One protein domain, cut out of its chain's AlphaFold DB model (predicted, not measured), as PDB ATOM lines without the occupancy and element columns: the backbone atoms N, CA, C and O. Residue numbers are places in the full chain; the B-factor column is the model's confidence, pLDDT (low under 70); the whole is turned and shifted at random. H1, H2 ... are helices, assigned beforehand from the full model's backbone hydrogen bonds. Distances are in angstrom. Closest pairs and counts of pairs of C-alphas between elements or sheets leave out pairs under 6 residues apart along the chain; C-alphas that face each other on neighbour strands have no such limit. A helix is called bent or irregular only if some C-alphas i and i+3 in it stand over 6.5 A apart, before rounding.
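AT A GLANCE: This is residues 58 to 100 of the 367 residues of the protein "G-patch domain containing protein" of Grosmannia clavigera (strain kw1407 / UAMH 11150) (UniProt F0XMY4). One long straight helix, H1, sticks out with residues 58 to 76 as a free arm, and past Ser 76 follows a small, loose head made of two short helices, H2 and H3, and the loop between them. H2 turns off from the direction of H1, the loop of residues 84 to 90 folds back, and H3 runs in nearly the same direction as H1 but off to one side, toward the far end of the printed part. The printed part has 43 residues with three named helices, H1, H2 and H3 in that order along the chain, and no named strand; its class is all helix. The whole is extended, with a radius of gyration of the C-alphas of 14.4 A, and its C-alphas span 45 by 17 by 14 A along their three main axes, the arm H1 making much of the length.

IN THESE COORDINATES: H1 holds residues 58 to 74, 17 residues from Lys 58 to Ser 74. Its first C-alpha stands at (6.280, -7.794, 9.599) and its last at (-15.691, 1.606, 5.766), 24.2 A from it. Arg 75 and Ser 76 follow, and then comes H2, residues 77 to 83, from Leu 77 to Thr 83, 10.3 A from first to last C-alpha. Residues 84 to 90 hold no named element. H3 holds residues 91 to 98, from Lys 91 to Arg 98, 10.8 A from first to last C-alpha. C-alpha 91 is at (-19.607, 9.699, 22.288) and C-alpha 98 at (-28.464, 15.948, 22.455). Met 99 and Gly 100 end the printed part.

HOW THE PARTS SIT: H1 touches no helix. It stands free with the two residues after it: no C-alpha eight or more residues away along the chain lies within 10 A of the C-alphas of residues 58 to 76. H1 and H2 are joined by a tight link of two residues, yet they are apart, with no C-alpha of the one within 8 A of the other. H1 and H3 are apart too. H2 and H3 are joined by a short link of seven residues and are only just apart, with 8.3 A between their closest C-alphas. That link, residues 84 to 90, runs between C-alpha 83 at (-28.786, -0.785, 16.030), the last of H2, and C-alpha 91 at (-19.607, 9.699, 22.288), the first of H3. The N-to-C direction of H1 is -0.88, 0.47, -0.02 and that of H3 is -0.86, 0.51, -0.01, while that of H2 is -0.76, -0.50, 0.42. From first to last C-alpha, y falls from 4.761 to -0.785 in H2 and rises from 9.699 to 15.948 in H3. In H1 and H3 every O i to N i+4 pair is within hydrogen-bond range; in H2 it is 2 of 3. No helix is bent or irregular.

THE WHOLE: The two C-alphas farthest apart are those of Lys 58 and Gly 100, the first and last printed residues, at 46.2 A. The outline is a rod. The printed part has no cut; it runs from residue 58 to residue 100 of a chain of 367 residues. No link between the helices is long. The mean pLDDT of the printed part is 79.1. H1 has a mean of 89, H3 of 83 and H2 of 68. The model's confidence is low, under 70, in residues 80 to 89, of which 80 to 83 belong to H2.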
ATOM      1  N   LYS A  58       6.491  -9.255   9.521       91.94
ATOM      2  CA  LYS A  58       6.280  -7.794   9.599       91.94
ATOM      3  C   LYS A  58       5.404  -7.257   8.456       91.94
ATOM      4  O   LYS A  58       4.602  -6.353   8.669       91.94
ATOM      5  N   ALA A  59       5.535  -7.830   7.258       91.56
ATOM      6  CA  ALA A  59       4.728  -7.460   6.097       91.56
ATOM      7  C   ALA A  59       3.265  -7.927   6.217       91.56
ATOM      8  O   ALA A  59       2.354  -7.193   5.843       91.56
ATOM      9  N   GLU A  60       3.025  -9.120   6.763       88.88
ATOM     10  CA  GLU A  60       1.672  -9.649   6.983       88.88
ATOM     11  C   GLU A  60       0.939  -8.884   8.090       88.88
ATOM     12  O   GLU A  60      -0.233  -8.558   7.929       88.88
ATOM     13  N   GLN A  61       1.636  -8.521   9.172       89.50
ATOM     14  CA  GLN A  61       1.071  -7.687  10.238       89.50
ATOM     15  C   GLN A  61       0.682  -6.293   9.730       89.50
ATOM     16  O   GLN A  61      -0.389  -5.795  10.066       89.50
ATOM     17  N   ALA A  62       1.519  -5.680   8.886       90.62
ATOM     18  CA  ALA A  62       1.219  -4.380   8.291       90.62
ATOM     19  C   ALA A  62      -0.028  -4.433   7.390       90.62
ATOM     20  O   ALA A  62      -0.888  -3.562   7.489       90.62
ATOM     21  N   ARG A  63      -0.166  -5.485   6.571       89.75
ATOM     22  CA  ARG A  63      -1.354  -5.693   5.725       89.75
ATOM     23  C   ARG A  63      -2.616  -5.942   6.544       89.75
ATOM     24  O   ARG A  63      -3.657  -5.383   6.223       89.75
ATOM     25  N   ALA A  64      -2.530  -6.749   7.601       89.75
ATOM     26  CA  ALA A  64      -3.661  -6.983   8.496       89.75
ATOM     27  C   ALA A  64      -4.109  -5.679   9.181       89.75
ATOM     28  O   ALA A  64      -5.295  -5.368   9.182       89.75
ATOM     29  N   ALA A  65      -3.164  -4.869   9.669       91.69
ATOM     30  CA  ALA A  65      -3.461  -3.571  10.274       91.69
ATOM     31  C   ALA A  65      -4.070  -2.568   9.273       91.69
ATOM     32  O   ALA A  65      -4.966  -1.802   9.629       91.69
ATOM     33  N   GLU A  66      -3.615  -2.570   8.015       91.50
ATOM     34  CA  GLU A  66      -4.194  -1.743   6.951       91.50
ATOM     35  C   GLU A  66      -5.630  -2.173   6.630       91.50
ATOM     36  O   GLU A  66      -6.528  -1.334   6.626       91.50
ATOM     37  N   GLN A  67      -5.879  -3.476   6.488       92.56
ATOM     38  CA  GLN A  67      -7.224  -4.016   6.272       92.56
ATOM     39  C   GLN A  67      -8.160  -3.732   7.450       92.56
ATOM     40  O   GLN A  67      -9.322  -3.397   7.242       92.56
ATOM     41  N   GLU A  68      -7.679  -3.822   8.691       91.19
ATOM     42  CA  GLU A  68      -8.459  -3.448   9.874       91.19
ATOM     43  C   GLU A  68      -8.790  -1.955   9.887       91.19
ATOM     44  O   GLU A  68      -9.918  -1.573  10.210       91.19
ATOM     45  N   ARG A  69      -7.837  -1.104   9.489       88.62
ATOM     46  CA  ARG A  69      -8.054   0.338   9.354       88.62
ATOM     47  C   ARG A  69      -9.073   0.642   8.259       88.62
ATOM     48  O   ARG A  69      -9.980   1.436   8.495       88.62
ATOM     49  N   GLU A  70      -8.967   0.015   7.094       89.88
ATOM     50  CA  GLU A  70      -9.922   0.176   5.994       89.88
ATOM     51  C   GLU A  70     -11.307  -0.369   6.359       89.88
ATOM     52  O   GLU A  70     -12.320   0.278   6.094       89.88
ATOM     53  N   ALA A  71     -11.377  -1.510   7.049       88.44
ATOM     54  CA  ALA A  71     -12.621  -2.070   7.570       88.44
ATOM     55  C   ALA A  71     -13.260  -1.153   8.626       88.44
ATOM     56  O   ALA A  71     -14.481  -1.018   8.681       88.44
ATOM     57  N   ALA A  72     -12.457  -0.500   9.468       85.81
ATOM     58  CA  ALA A  72     -12.948   0.463  10.449       85.81
ATOM     59  C   ALA A  72     -13.432   1.762   9.789       85.81
ATOM     60  O   ALA A  72     -14.460   2.294  10.196       85.81
ATOM     61  N   LEU A  73     -12.727   2.248   8.762       82.88
ATOM     62  CA  LEU A  73     -13.120   3.433   7.994       82.88
ATOM     63  C   LEU A  73     -14.364   3.186   7.128       82.88
ATOM     64  O   LEU A  73     -15.174   4.094   6.961       82.88
ATOM     65  N   SER A  74     -14.532   1.973   6.594       83.62
ATOM     66  CA  SER A  74     -15.691   1.606   5.766       83.62
ATOM     67  C   SER A  74     -16.942   1.263   6.579       83.62
ATOM     68  O   SER A  74     -18.054   1.378   6.064       83.62
ATOM     69  N   ARG A  75     -16.810   0.887   7.858       84.31
ATOM     70  CA  ARG A  75     -17.961   0.681   8.750       84.31
ATOM     71  C   ARG A  75     -18.591   2.022   9.125       84.31
ATOM     72  O   ARG A  75     -18.055   2.778   9.934       84.31
ATOM     73  N   SER A  76     -19.771   2.295   8.571       79.56
ATOM     74  CA  SER A  76     -20.506   3.525   8.857       79.56
ATOM     75  C   SER A  76     -20.942   3.584  10.334       79.56
ATOM     76  O   SER A  76     -21.686   2.741  10.842       79.56
ATOM     77  N   LEU A  77     -20.479   4.600  11.069       73.94
ATOM     78  CA  LEU A  77     -20.829   4.761  12.489       73.94
ATOM     79  C   LEU A  77     -22.327   5.061  12.696       73.94
ATOM     80  O   LEU A  77     -22.875   4.749  13.752       73.94
ATOM     81  N   LEU A  78     -23.004   5.615  11.686       71.94
ATOM     82  CA  LEU A  78     -24.434   5.944  11.721       71.94
ATOM     83  C   LEU A  78     -25.333   4.695  11.711       71.94
ATOM     84  O   LEU A  78     -26.321   4.652  12.440       71.94
ATOM     85  N   GLU A  79     -24.967   3.650  10.968       71.19
ATOM     86  CA  GLU A  79     -25.709   2.381  10.926       71.19
ATOM     87  C   GLU A  79     -25.533   1.580  12.228       71.19
ATOM     88  O   GLU A  79     -26.484   1.010  12.773       71.19
ATOM     89  N   THR A  80     -24.331   1.628  12.814       65.06
ATOM     90  CA  THR A  80     -24.074   1.030  14.138       65.06
ATOM     91  C   THR A  80     -24.833   1.736  15.268       65.06
ATOM     92  O   THR A  80     -25.173   1.112  16.273       65.06
ATOM     93  N   ALA A  81     -25.141   3.025  15.100       62.78
ATOM     94  CA  ALA A  81     -25.908   3.816  16.056       62.78
ATOM     95  C   ALA A  81     -27.422   3.583  15.969       62.78
ATOM     96  O   ALA A  81     -28.112   3.733  16.974       62.78
ATOM     97  N   ALA A  82     -27.938   3.186  14.802       64.56
ATOM     98  CA  ALA A  82     -29.338   2.790  14.650       64.56
ATOM     99  C   ALA A  82     -29.650   1.452  15.351       64.56
ATOM    100  O   ALA A  82     -30.786   1.209  15.749       64.56
ATOM    101  N   THR A  83     -28.640   0.591  15.521       65.94
ATOM    102  CA  THR A  83     -28.786  -0.785  16.030       65.94
ATOM    103  C   THR A  83     -28.350  -0.976  17.487       65.94
ATOM    104  O   THR A  83     -28.739  -1.967  18.106       65.94
ATOM    105  N   ARG A  84     -27.579  -0.050  18.081       60.25
ATOM    106  CA  ARG A  84     -27.168  -0.095  19.501       60.25
ATOM    107  C   ARG A  84     -27.604   1.144  20.285       60.25
ATOM    108  O   ARG A  84     -27.577   2.246  19.748       60.25
ATOM    109  N   PRO A  85     -27.925   1.005  21.588       57.03
ATOM    110  CA  PRO A  85     -28.264   2.143  22.432       57.03
ATOM    111  C   PRO A  85     -27.096   3.140  22.546       57.03
ATOM    112  O   PRO A  85     -25.924   2.765  22.627       57.03
ATOM    113  N   SER A  86     -27.466   4.422  22.594       55.59
ATOM    114  CA  SER A  86     -26.662   5.653  22.467       55.59
ATOM    115  C   SER A  86     -25.308   5.724  23.201       55.59
ATOM    116  O   SER A  86     -24.477   6.544  22.823       55.59
ATOM    117  N   ALA A  87     -25.045   4.895  24.215       50.62
ATOM    118  CA  ALA A  87     -23.777   4.898  24.952       50.62
ATOM    119  C   ALA A  87     -22.655   4.073  24.281       50.62
ATOM    120  O   ALA A  87     -21.482   4.302  24.575       50.62
ATOM    121  N   ALA A  88     -22.998   3.130  23.391       54.97
ATOM    122  CA  ALA A  88     -22.038   2.268  22.685       54.97
ATOM    123  C   ALA A  88     -21.734   2.726  21.244       54.97
ATOM    124  O   ALA A  88     -20.767   2.262  20.643       54.97
ATOM    125  N   ALA A  89     -22.546   3.631  20.696       60.78
ATOM    126  CA  ALA A  89     -22.238   4.371  19.479       60.78
ATOM    127  C   ALA A  89     -21.481   5.648  19.869       60.78
ATOM    128  O   ALA A  89     -21.802   6.264  20.879       60.78
ATOM    129  N   SER A  90     -20.442   6.012  19.113       75.38
ATOM    130  CA  SER A  90     -19.462   7.072  19.422       75.38
ATOM    131  C   SER A  90     -19.986   8.238  20.288       75.38
ATOM    132  O   SER A  90     -21.001   8.853  19.956       75.38
ATOM    133  N   LYS A  91     -19.247   8.609  21.348       82.62
ATOM    134  CA  LYS A  91     -19.607   9.699  22.288       82.62
ATOM    135  C   LYS A  91     -19.974  11.015  21.582       82.62
ATOM    136  O   LYS A  91     -20.877  11.718  22.029       82.62
ATOM    137  N   GLY A  92     -19.302  11.324  20.469       81.88
ATOM    138  CA  GLY A  92     -19.568  12.517  19.661       81.88
ATOM    139  C   GLY A  92     -20.970  12.537  19.048       81.88
ATOM    140  O   GLY A  92     -21.654  13.552  19.127       81.88
ATOM    141  N   LEU A  93     -21.455  11.405  18.523       81.38
ATOM    142  CA  LEU A  93     -22.820  11.299  17.997       81.38
ATOM    143  C   LEU A  93     -23.868  11.484  19.103       81.38
ATOM    144  O   LEU A  93     -24.866  12.168  18.893       81.38
ATOM    145  N   ALA A  94     -23.622  10.935  20.297       82.25
ATOM    146  CA  ALA A  94     -24.508  11.112  21.448       82.25
ATOM    147  C   ALA A  94     -24.590  12.581  21.907       82.25
ATOM    148  O   ALA A  94     -25.667  13.053  22.276       82.25
ATOM    149  N   MET A  95     -23.480  13.327  21.852       82.19
ATOM    150  CA  MET A  95     -23.485  14.773  22.111       82.19
ATOM    151  C   MET A  95     -24.221  15.553  21.014       82.19
ATOM    152  O   MET A  95     -25.031  16.416  21.338       82.19
ATOM    153  N   MET A  96     -24.017  15.226  19.733       82.38
ATOM    154  CA  MET A  96     -24.710  15.897  18.622       82.38
ATOM    155  C   MET A  96     -26.223  15.659  18.650       82.38
ATOM    156  O   MET A  96     -26.995  16.604  18.494       82.38
ATOM    157  N   ALA A  97     -26.665  14.429  18.923       83.94
ATOM    158  CA  ALA A  97     -28.084  14.110  19.070       83.94
ATOM    159  C   ALA A  97     -28.736  14.904  20.217       83.94
ATOM    160  O   ALA A  97     -29.850  15.404  20.073       83.94
ATOM    161  N   ARG A  98     -28.018  15.095  21.336       85.75
ATOM    162  CA  ARG A  98     -28.464  15.948  22.455       85.75
ATOM    163  C   ARG A  98     -28.561  17.430  22.088       85.75
ATOM    164  O   ARG A  98     -29.382  18.130  22.666       85.75
ATOM    165  N   MET A  99     -27.770  17.884  21.119       82.56
ATOM    166  CA  MET A  99     -27.822  19.243  20.569       82.56
ATOM    167  C   MET A  99     -28.843  19.394  19.425       82.56
ATOM    168  O   MET A  99     -28.895  20.439  18.783       82.56
ATOM    169  N   GLY A 100     -29.675  18.375  19.172       82.19
ATOM    170  CA  GLY A 100     -30.770  18.431  18.198       82.19
ATOM    171  C   GLY A 100     -30.426  17.932  16.792       82.19
ATOM    172  O   GLY A 100     -31.249  18.075  15.889       82.19
TER     173      GLY A 100